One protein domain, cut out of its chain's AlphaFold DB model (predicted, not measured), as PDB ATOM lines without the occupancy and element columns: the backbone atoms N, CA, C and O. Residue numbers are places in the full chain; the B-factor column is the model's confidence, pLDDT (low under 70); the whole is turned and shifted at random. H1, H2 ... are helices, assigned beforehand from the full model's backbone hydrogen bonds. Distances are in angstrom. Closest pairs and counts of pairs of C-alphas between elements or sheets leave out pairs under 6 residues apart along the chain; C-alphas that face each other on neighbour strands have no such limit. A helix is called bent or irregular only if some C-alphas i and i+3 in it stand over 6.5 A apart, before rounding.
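Overview. This is residues 4 to 73 of the 205 residues of the protein "DDE Tnp4 domain-containing protein" of Nasonia vitripennis (UniProt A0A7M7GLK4). A long helix, H4, is crossed by H2. Short H3 packs on the first part of H4 and short H1 on a later part, while residues 14 to 19 stick out. The printed part has 70 residues, 52 of them in the named helices H1, H2, H3 and H4, in that order along the chain, with no named strand; its class is all helix, and it is compact, with a radius of gyration of the C-alphas of 12.1 A, and flat, spanning 33 by 31 by 15 A.

Along the chain. Find C-alpha 4 at (-20.665, 15.864, -55.069); irregular H1, residues 4 to 11, begins there, with C-alphas 6 and 9 7.3 A apart. Next come H2, residues 22 to 35, 20.3 A, and H3, residues 39 to 45. H4, residues 50 to 72, runs 31.5 A to (-24.669, 5.265, -65.792), only just irregular: C-alphas 67 and 70 are 6.8 A apart.

Arrangement. Hubs H2 and H4 touch, about perpendicular at 86 degrees; their closest C-alphas, Val 29 and Ile 57, are 5.6 A apart. H1 and H3 are apart. Every O i to N i+4 pair is within hydrogen-bond range in H2 and H3, 2 of 4 in H1, 17 of 19 in H4.

Size, cuts and confidence. The printed part has no cut and no long link; residues 4 to 6 are under pLDDT 70.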
ATOM      1  N   GLU A   4     -20.084  15.024 -56.117       62.66
ATOM      2  CA  GLU A   4     -20.665  15.864 -55.069       62.66
ATOM      3  C   GLU A   4     -21.782  16.773 -55.574       62.66
ATOM      4  O   GLU A   4     -22.807  16.886 -54.916       62.66
ATOM      5  N   HIS A   5     -21.656  17.372 -56.762       68.62
ATOM      6  CA  HIS A   5     -22.657  18.327 -57.251       68.62
ATOM      7  C   HIS A   5     -24.037  17.680 -57.478       68.62
ATOM      8  O   HIS A   5     -25.064  18.331 -57.327       68.62
ATOM      9  N   PHE A   6     -24.072  16.385 -57.812       67.69
ATOM     10  CA  PHE A   6     -25.316  15.648 -58.064       67.69
ATOM     11  C   PHE A   6     -25.926  15.027 -56.802       67.69
ATOM     12  O   PHE A   6     -27.119  14.715 -56.784       67.69
ATOM     13  N   LEU A   7     -25.108  14.810 -55.771       80.06
ATOM     14  CA  LEU A   7     -25.503  14.100 -54.558       80.06
ATOM     15  C   LEU A   7     -25.692  15.031 -53.362       80.06
ATOM     16  O   LEU A   7     -26.505  14.715 -52.500       80.06
ATOM     17  N   SER A   8     -25.002  16.173 -53.315       73.69
ATOM     18  CA  SER A   8     -24.944  17.061 -52.146       73.69
ATOM     19  C   SER A   8     -26.330  17.428 -51.623       73.69
ATOM     20  O   SER A   8     -26.626  17.173 -50.461       73.69
ATOM     21  N   ALA A   9     -27.225  17.902 -52.493       78.44
ATOM     22  CA  ALA A   9     -28.594  18.252 -52.113       78.44
ATOM     23  C   ALA A   9     -29.424  17.042 -51.640       78.44
ATOM     24  O   ALA A   9     -30.272  17.186 -50.765       78.44
ATOM     25  N   LYS A  10     -29.178  15.846 -52.193       83.44
ATOM     26  CA  LYS A  10     -29.899  14.609 -51.834       83.44
ATOM     27  C   LYS A  10     -29.387  13.978 -50.539       83.44
ATOM     28  O   LYS A  10     -30.121  13.237 -49.900       83.44
ATOM     29  N   LEU A  11     -28.136  14.251 -50.165       84.75
ATOM     30  CA  LEU A  11     -27.485  13.731 -48.959       84.75
ATOM     31  C   LEU A  11     -27.791  14.562 -47.703       84.75
ATOM     32  O   LEU A  11     -27.539  14.098 -46.586       84.75
ATOM     33  N   VAL A  12     -28.331  15.775 -47.863       83.12
ATOM     34  CA  VAL A  12     -28.786  16.604 -46.743       83.12
ATOM     35  C   VAL A  12     -30.019  15.964 -46.108       83.12
ATOM     36  O   VAL A  12     -31.057  15.803 -46.744       83.12
ATOM     37  N   LYS A  13     -29.921  15.636 -44.816       83.31
ATOM     38  CA  LYS A  13     -31.033  15.079 -44.038       83.31
ATOM     39  C   LYS A  13     -31.650  16.126 -43.145       83.31
ATOM     40  O   LYS A  13     -30.966  16.738 -42.332       83.31
ATOM     41  N   LEU A  14     -32.964  16.246 -43.238       81.00
ATOM     42  CA  LEU A  14     -33.753  17.025 -42.299       81.00
ATOM     43  C   LEU A  14     -34.011  16.171 -41.055       81.00
ATOM     44  O   LEU A  14     -34.532  15.060 -41.137       81.00
ATOM     45  N   SER A  15     -33.601  16.663 -39.889       83.19
ATOM     46  CA  SER A  15     -33.811  15.981 -38.613       83.19
ATOM     47  C   SER A  15     -33.992  16.989 -37.486       83.19
ATOM     48  O   SER A  15     -33.464  18.096 -37.541       83.19
ATOM     49  N   ARG A  16     -34.728  16.587 -36.441       84.06
ATOM     50  CA  ARG A  16     -34.889  17.379 -35.210       84.06
ATOM     51  C   ARG A  16     -33.572  17.536 -34.444       84.06
ATOM     52  O   ARG A  16     -33.400  18.503 -33.718       84.06
ATOM     53  N   ARG A  17     -32.654  16.573 -34.581       84.38
ATOM     54  CA  ARG A  17     -31.284  16.654 -34.049       84.38
ATOM     55  C   ARG A  17     -30.338  17.058 -35.170       84.38
ATOM     56  O   ARG A  17     -30.616  16.755 -36.327       84.38
ATOM     57  N   LYS A  18     -29.201  17.674 -34.829       87.94
ATOM     58  CA  LYS A  18     -28.169  18.020 -35.817       87.94
ATOM     59  C   LYS A  18     -27.757  16.753 -36.593       87.94
ATOM     60  O   LYS A  18     -27.237  15.825 -35.971       87.94
ATOM     61  N   PRO A  19     -28.019  16.677 -37.911       89.81
ATOM     62  CA  PRO A  19     -27.664  15.513 -38.711       89.81
ATOM     63  C   PRO A  19     -26.147  15.455 -38.931       89.81
ATOM     64  O   PRO A  19     -25.449  16.467 -38.839       89.81
ATOM     65  N   LEU A  20     -25.645  14.268 -39.274       91.56
ATOM     66  CA  LEU A  20     -24.293  14.123 -39.813       91.56
ATOM     67  C   LEU A  20     -24.192  14.883 -41.141       91.56
ATOM     68  O   LEU A  20     -25.128  14.848 -41.945       91.56
ATOM     69  N   ILE A  21     -23.063  15.558 -41.361       91.62
ATOM     70  CA  ILE A  21     -22.817  16.312 -42.596       91.62
ATOM     71  C   ILE A  21     -22.771  15.378 -43.813       91.62
ATOM     72  O   ILE A  21     -22.380  14.215 -43.694       91.62
ATOM     73  N   ALA A  22     -23.186  15.884 -44.976       91.06
ATOM     74  CA  ALA A  22     -23.343  15.099 -46.202       91.06
ATOM     75  C   ALA A  22     -22.064  14.337 -46.590       91.06
ATOM     76  O   ALA A  22     -22.125  13.129 -46.810       91.06
ATOM     77  N   ASP A  23     -20.918  15.015 -46.581       91.12
ATOM     78  CA  ASP A  23     -19.637  14.438 -47.008       91.12
ATOM     79  C   ASP A  23     -19.198  13.302 -46.088       91.12
ATOM     80  O   ASP A  23     -18.759  12.252 -46.549       91.12
ATOM     81  N   PHE A  24     -19.408  13.464 -44.779       93.00
ATOM     82  CA  PHE A  24     -19.127  12.412 -43.805       93.00
ATOM     83  C   PHE A  24     -20.007  11.183 -44.050       93.00
ATOM     84  O   PHE A  24     -19.522  10.056 -44.055       93.00
ATOM     85  N   ARG A  25     -21.303  11.386 -44.301       93.94
ATOM     86  CA  ARG A  25     -22.223  10.280 -44.603       93.94
ATOM     87  C   ARG A  25     -21.831   9.548 -45.880       93.94
ATOM     88  O   ARG A  25     -21.881   8.322 -45.914       93.94
ATOM     89  N   LEU A  26     -21.448  10.296 -46.914       94.00
ATOM     90  CA  LEU A  26     -20.981   9.728 -48.171       94.00
ATOM     91  C   LEU A  26     -19.684   8.941 -47.965       94.00
ATOM     92  O   LEU A  26     -19.597   7.812 -48.432       94.00
ATOM     93  N   ALA A  27     -18.720   9.486 -47.220       94.19
ATOM     94  CA  ALA A  27     -17.449   8.827 -46.932       94.19
ATOM     95  C   ALA A  27     -17.636   7.480 -46.217       94.19
ATOM     96  O   ALA A  27     -17.044   6.489 -46.639       94.19
ATOM     97  N   VAL A  28     -18.504   7.419 -45.198       95.06
ATOM     98  CA  VAL A  28     -18.829   6.169 -44.482       95.06
ATOM     99  C   VAL A  28     -19.363   5.109 -45.451       95.06
ATOM    100  O   VAL A  28     -18.921   3.964 -45.439       95.06
ATOM    101  N   VAL A  29     -20.300   5.480 -46.328       95.50
ATOM    102  CA  VAL A  29     -20.911   4.520 -47.261       95.50
ATOM    103  C   VAL A  29     -19.968   4.120 -48.385       95.50
ATOM    104  O   VAL A  29     -19.942   2.954 -48.767       95.50
ATOM    105  N   LEU A  30     -19.165   5.048 -48.902       94.44
ATOM    106  CA  LEU A  30     -18.143   4.718 -49.891       94.44
ATOM    107  C   LEU A  30     -17.101   3.763 -49.306       94.44
ATOM    108  O   LEU A  30     -16.718   2.811 -49.982       94.44
ATOM    109  N   HIS A  31     -16.695   3.968 -48.049       95.62
ATOM    110  CA  HIS A  31     -15.797   3.053 -47.354       95.62
ATOM    111  C   HIS A  31     -16.417   1.654 -47.219       95.62
ATOM    112  O   HIS A  31     -15.787   0.674 -47.627       95.62
ATOM    113  N   TYR A  32     -17.670   1.574 -46.758       95.62
ATOM    114  CA  TYR A  32     -18.426   0.322 -46.654       95.62
ATOM    115  C   TYR A  32     -18.504  -0.434 -47.990       95.62
ATOM    116  O   TYR A  32     -18.177  -1.619 -48.062       95.62
ATOM    117  N   LEU A  33     -18.895   0.259 -49.067       93.81
ATOM    118  CA  LEU A  33     -19.053  -0.331 -50.399       93.81
ATOM    119  C   LEU A  33     -17.718  -0.759 -51.023       93.81
ATOM    120  O   LEU A  33     -17.679  -1.762 -51.730       93.81
ATOM    121  N   ALA A  34     -16.635  -0.015 -50.779       94.25
ATOM    122  CA  ALA A  34     -15.318  -0.316 -51.336       94.25
ATOM    123  C   ALA A  34     -14.674  -1.559 -50.703       94.25
ATOM    124  O   ALA A  34     -13.996  -2.312 -51.399       94.25
ATOM    125  N   HIS A  35     -14.890  -1.781 -49.404       90.44
ATOM    126  CA  HIS A  35     -14.244  -2.873 -48.667       90.44
ATOM    127  C   HIS A  35     -15.125  -4.115 -48.514       90.44
ATOM    128  O   HIS A  35     -14.608  -5.183 -48.193       90.44
ATOM    129  N   GLY A  36     -16.445  -3.995 -48.710       84.12
ATOM    130  CA  GLY A  36     -17.379  -5.097 -48.460       84.12
ATOM    131  C   GLY A  36     -17.389  -5.546 -46.993       84.12
ATOM    132  O   GLY A  36     -17.621  -6.720 -46.707       84.12
ATOM    133  N   GLY A  37     -17.073  -4.629 -46.071       84.38
ATOM    134  CA  GLY A  37     -17.040  -4.892 -44.634       84.38
ATOM    135  C   GLY A  37     -18.437  -5.068 -44.034       84.38
ATOM    136  O   GLY A  37     -19.453  -4.968 -44.716       84.38
ATOM    137  N   CYS A  38     -18.508  -5.308 -42.723       90.31
ATOM    138  CA  CYS A  38     -19.780  -5.336 -42.003       90.31
ATOM    139  C   CYS A  38     -20.080  -3.975 -41.355       90.31
ATOM    140  O   CYS A  38     -19.175  -3.217 -41.003       90.31
ATOM    141  N   VAL A  39     -21.363  -3.688 -41.120       94.06
ATOM    142  CA  VAL A  39     -21.810  -2.416 -40.520       94.06
ATOM    143  C   VAL A  39     -21.181  -2.155 -39.144       94.06
ATOM    144  O   VAL A  39     -20.950  -1.004 -38.778       94.06
ATOM    145  N   ASN A  40     -20.859  -3.208 -38.383       94.12
ATOM    146  CA  ASN A  40     -20.193  -3.068 -37.086       94.12
ATOM    147  C   ASN A  40     -18.783  -2.472 -37.217       94.12
ATOM    148  O   ASN A  40     -18.409  -1.637 -36.393       94.12
ATOM    149  N   ASN A  41     -18.030  -2.856 -38.252       93.38
ATOM    150  CA  ASN A  41     -16.692  -2.318 -38.495       93.38
ATOM    151  C   ASN A  41     -16.764  -0.834 -38.858       93.38
ATOM    152  O   ASN A  41     -16.010  -0.036 -38.311       93.38
ATOM    153  N   GLU A  42     -17.724  -0.452 -39.703       95.06
ATOM    154  CA  GLU A  42     -17.948   0.952 -40.072       95.06
ATOM    155  C   GLU A  42     -18.366   1.799 -38.871       95.06
ATOM    156  O   GLU A  42     -17.856   2.900 -38.662       95.06
ATOM    157  N   ALA A  43     -19.265   1.271 -38.035       96.56
ATOM    158  CA  ALA A  43     -19.691   1.945 -36.817       96.56
ATOM    159  C   ALA A  43     -18.503   2.214 -35.882       96.56
ATOM    160  O   ALA A  43     -18.381   3.312 -35.343       96.56
ATOM    161  N   TRP A  44     -17.605   1.242 -35.723       96.19
ATOM    162  CA  TRP A  44     -16.410   1.404 -34.900       96.19
ATOM    163  C   TRP A  44     -15.412   2.393 -35.518       96.19
ATOM    164  O   TRP A  44     -15.008   3.347 -34.850       96.19
ATOM    165  N   LEU A  45     -15.082   2.222 -36.802       96.19
ATOM    166  CA  LEU A  45     -14.114   3.047 -37.530       96.19
ATOM    167  C   LEU A  45     -14.505   4.530 -37.534       96.19
ATOM    168  O   LEU A  45     -13.686   5.399 -37.242       96.19
ATOM    169  N   PHE A  46     -15.777   4.815 -37.810       95.69
ATOM    170  CA  PHE A  46     -16.305   6.175 -37.902       95.69
ATOM    171  C   PHE A  46     -16.912   6.689 -36.589       95.69
ATOM    172  O   PHE A  46     -17.482   7.779 -36.562       95.69
ATOM    173  N   ARG A  47     -16.777   5.931 -35.488       96.38
ATOM    174  CA  ARG A  47     -17.285   6.275 -34.144       96.38
ATOM    175  C   ARG A  47     -18.783   6.606 -34.126       96.38
ATOM    176  O   ARG A  47     -19.225   7.567 -33.497       96.38
ATOM    177  N   LEU A  48     -19.572   5.795 -34.821       96.00
ATOM    178  CA  LEU A  48     -21.024   5.901 -34.906       96.00
ATOM    179  C   LEU A  48     -21.715   4.880 -34.003       96.00
ATOM    180  O   LEU A  48     -21.249   3.759 -33.806       96.00
ATOM    181  N   GLY A  49     -22.901   5.238 -33.505       96.38
ATOM    182  CA  GLY A  49     -23.804   4.244 -32.934       96.38
ATOM    183  C   GLY A  49     -24.192   3.216 -33.999       96.38
ATOM    184  O   GLY A  49     -24.499   3.590 -35.131       96.38
ATOM    185  N   ARG A  50     -24.222   1.922 -33.645       96.25
ATOM    186  CA  ARG A  50     -24.536   0.834 -34.595       96.25
ATOM    187  C   ARG A  50     -25.834   1.087 -35.365       96.25
ATOM    188  O   ARG A  50     -25.845   1.014 -36.587       96.25
ATOM    189  N   SER A  51     -26.908   1.457 -34.666       95.44
ATOM    190  CA  SER A  51     -28.199   1.781 -35.291       95.44
ATOM    191  C   SER A  51     -28.105   2.956 -36.270       95.44
ATOM    192  O   SER A  51     -28.714   2.914 -37.337       95.44
ATOM    193  N   THR A  52     -27.305   3.976 -35.949       94.31
ATOM    194  CA  THR A  52     -27.034   5.108 -36.843       94.31
ATOM    195  C   THR A  52     -26.293   4.662 -38.096       94.31
ATOM    196  O   THR A  52     -26.685   5.072 -39.182       94.31
ATOM    197  N   ALA A  53     -25.274   3.806 -37.971       95.81
ATOM    198  CA  ALA A  53     -24.534   3.277 -39.115       95.81
ATOM    199  C   ALA A  53     -25.434   2.438 -40.042       95.81
ATOM    200  O   ALA A  53     -25.438   2.673 -41.247       95.81
ATOM    201  N   TYR A  54     -26.266   1.543 -39.490       95.50
ATOM    202  CA  TYR A  54     -27.233   0.758 -40.274       95.50
ATOM    203  C   TYR A  54     -28.185   1.646 -41.082       95.50
ATOM    204  O   TYR A  54     -28.344   1.453 -42.286       95.50
ATOM    205  N   GLN A  55     -28.795   2.640 -40.432       94.12
ATOM    206  CA  GLN A  55     -29.716   3.558 -41.103       94.12
ATOM    207  C   GLN A  55     -29.006   4.411 -42.156       94.12
ATOM    208  O   GLN A  55     -29.525   4.588 -43.252       94.12
ATOM    209  N   LEU A  56     -27.819   4.925 -41.829       94.50
ATOM    210  CA  LEU A  56     -27.025   5.763 -42.720       94.50
ATOM    211  C   LEU A  56     -26.621   5.007 -43.986       94.50
ATOM    212  O   LEU A  56     -26.761   5.557 -45.077       94.50
ATOM    213  N   ILE A  57     -26.148   3.765 -43.846       95.44
ATOM    214  CA  ILE A  57     -25.727   2.939 -44.980       95.44
ATOM    215  C   ILE A  57     -26.910   2.671 -45.908       95.44
ATOM    216  O   ILE A  57     -26.803   2.916 -47.107       95.44
ATOM    217  N   ALA A  58     -28.052   2.241 -45.363       94.94
ATOM    218  CA  ALA A  58     -29.251   1.991 -46.159       94.94
ATOM    219  C   ALA A  58     -29.733   3.256 -46.896       94.94
ATOM    220  O   ALA A  58     -29.907   3.231 -48.114       94.94
ATOM    221  N   GLU A  59     -29.873   4.373 -46.175       94.56
ATOM    222  CA  GLU A  59     -30.366   5.650 -46.706       94.56
ATOM    223  C   GLU A  59     -29.473   6.184 -47.837       94.56
ATOM    224  O   GLU A  59     -29.952   6.587 -48.896       94.56
ATOM    225  N   VAL A  60     -28.152   6.178 -47.645       94.50
ATOM    226  CA  VAL A  60     -27.223   6.697 -48.655       94.50
ATOM    227  C   VAL A  60     -27.096   5.742 -49.843       94.50
ATOM    228  O   VAL A  60     -27.037   6.219 -50.973       94.50
ATOM    229  N   CYS A  61     -27.120   4.419 -49.642       94.50
ATOM    230  CA  CYS A  61     -27.165   3.459 -50.752       94.50
ATOM    231  C   CYS A  61     -28.403   3.661 -51.636       94.50
ATOM    232  O   CYS A  61     -28.290   3.617 -52.861       94.50
ATOM    233  N   GLU A  62     -29.567   3.937 -51.044       93.62
ATOM    234  CA  GLU A  62     -30.784   4.262 -51.792       93.62
ATOM    235  C   GLU A  62     -30.614   5.553 -52.608       93.62
ATOM    236  O   GLU A  62     -30.886   5.569 -53.812       93.62
ATOM    237  N   ILE A  63     -30.078   6.614 -51.992       92.56
ATOM    238  CA  ILE A  63     -29.785   7.883 -52.677       92.56
ATOM    239  C   ILE A  63     -28.836   7.664 -53.863       92.56
ATOM    240  O   ILE A  63     -29.097   8.164 -54.962       92.56
ATOM    241  N   LEU A  64     -27.750   6.911 -53.657       92.25
ATOM    242  CA  LEU A  64     -26.776   6.579 -54.697       92.25
ATOM    243  C   LEU A  64     -27.427   5.776 -55.821       92.25
ATOM    244  O   LEU A  64     -27.230   6.101 -56.991       92.25
ATOM    245  N   SER A  65     -28.235   4.772 -55.484       91.31
ATOM    246  CA  SER A  65     -28.947   3.956 -56.466       91.31
ATOM    247  C   SER A  65     -29.850   4.822 -57.348       91.31
ATOM    248  O   SER A  65     -29.692   4.855 -58.571       91.31
ATOM    249  N   VAL A  66     -30.721   5.632 -56.738       90.06
ATOM    250  CA  VAL A  66     -31.661   6.504 -57.458       90.06
ATOM    251  C   VAL A  66     -30.939   7.540 -58.323       90.06
ATOM    252  O   VAL A  66     -31.371   7.817 -59.445       90.06
ATOM    253  N   ALA A  67     -29.852   8.128 -57.819       89.75
ATOM    254  CA  ALA A  67     -29.134   9.194 -58.512       89.75
ATOM    255  C   ALA A  67     -28.195   8.685 -59.618       89.75
ATOM    256  O   ALA A  67     -28.038   9.356 -60.641       89.75
ATOM    257  N   LEU A  68     -27.548   7.532 -59.419       90.06
ATOM    258  CA  LEU A  68     -26.455   7.070 -60.278       90.06
ATOM    259  C   LEU A  68     -26.884   5.971 -61.251       90.06
ATOM    260  O   LEU A  68     -26.452   6.012 -62.402       90.06
ATOM    261  N   VAL A  69     -27.752   5.031 -60.857       89.81
ATOM    262  CA  VAL A  69     -28.103   3.879 -61.714       89.81
ATOM    263  C   VAL A  69     -28.684   4.350 -63.042       89.81
ATOM    264  O   VAL A  69     -28.135   4.028 -64.089       89.81
ATOM    265  N   LYS A  70     -29.709   5.212 -63.016       85.12
ATOM    266  CA  LYS A  70     -30.328   5.754 -64.242       85.12
ATOM    267  C   LYS A  70     -29.367   6.580 -65.100       85.12
ATOM    268  O   LYS A  70     -29.619   6.777 -66.284       85.12
ATOM    269  N   LYS A  71     -28.300   7.122 -64.509       88.44
ATOM    270  CA  LYS A  71     -27.326   7.962 -65.214       88.44
ATOM    271  C   LYS A  71     -26.264   7.128 -65.924       88.44
ATOM    272  O   LYS A  71     -25.883   7.475 -67.035       88.44
ATOM    273  N   TYR A  72     -25.788   6.062 -65.285       90.38
ATOM    274  CA  TYR A  72     -24.669   5.265 -65.792       90.38
ATOM    275  C   TYR A  72     -25.093   3.963 -66.468       90.38
ATOM    276  O   TYR A  72     -24.397   3.509 -67.369       90.38
ATOM    277  N   VAL A  73     -26.224   3.385 -66.067       92.94
ATOM    278  CA  VAL A  73     -26.773   2.169 -66.662       92.94
ATOM    279  C   VAL A  73     -28.023   2.550 -67.440       92.94
ATOM    280  O   VAL A  73     -29.112   2.710 -66.890       92.94
TER     281      VAL A  73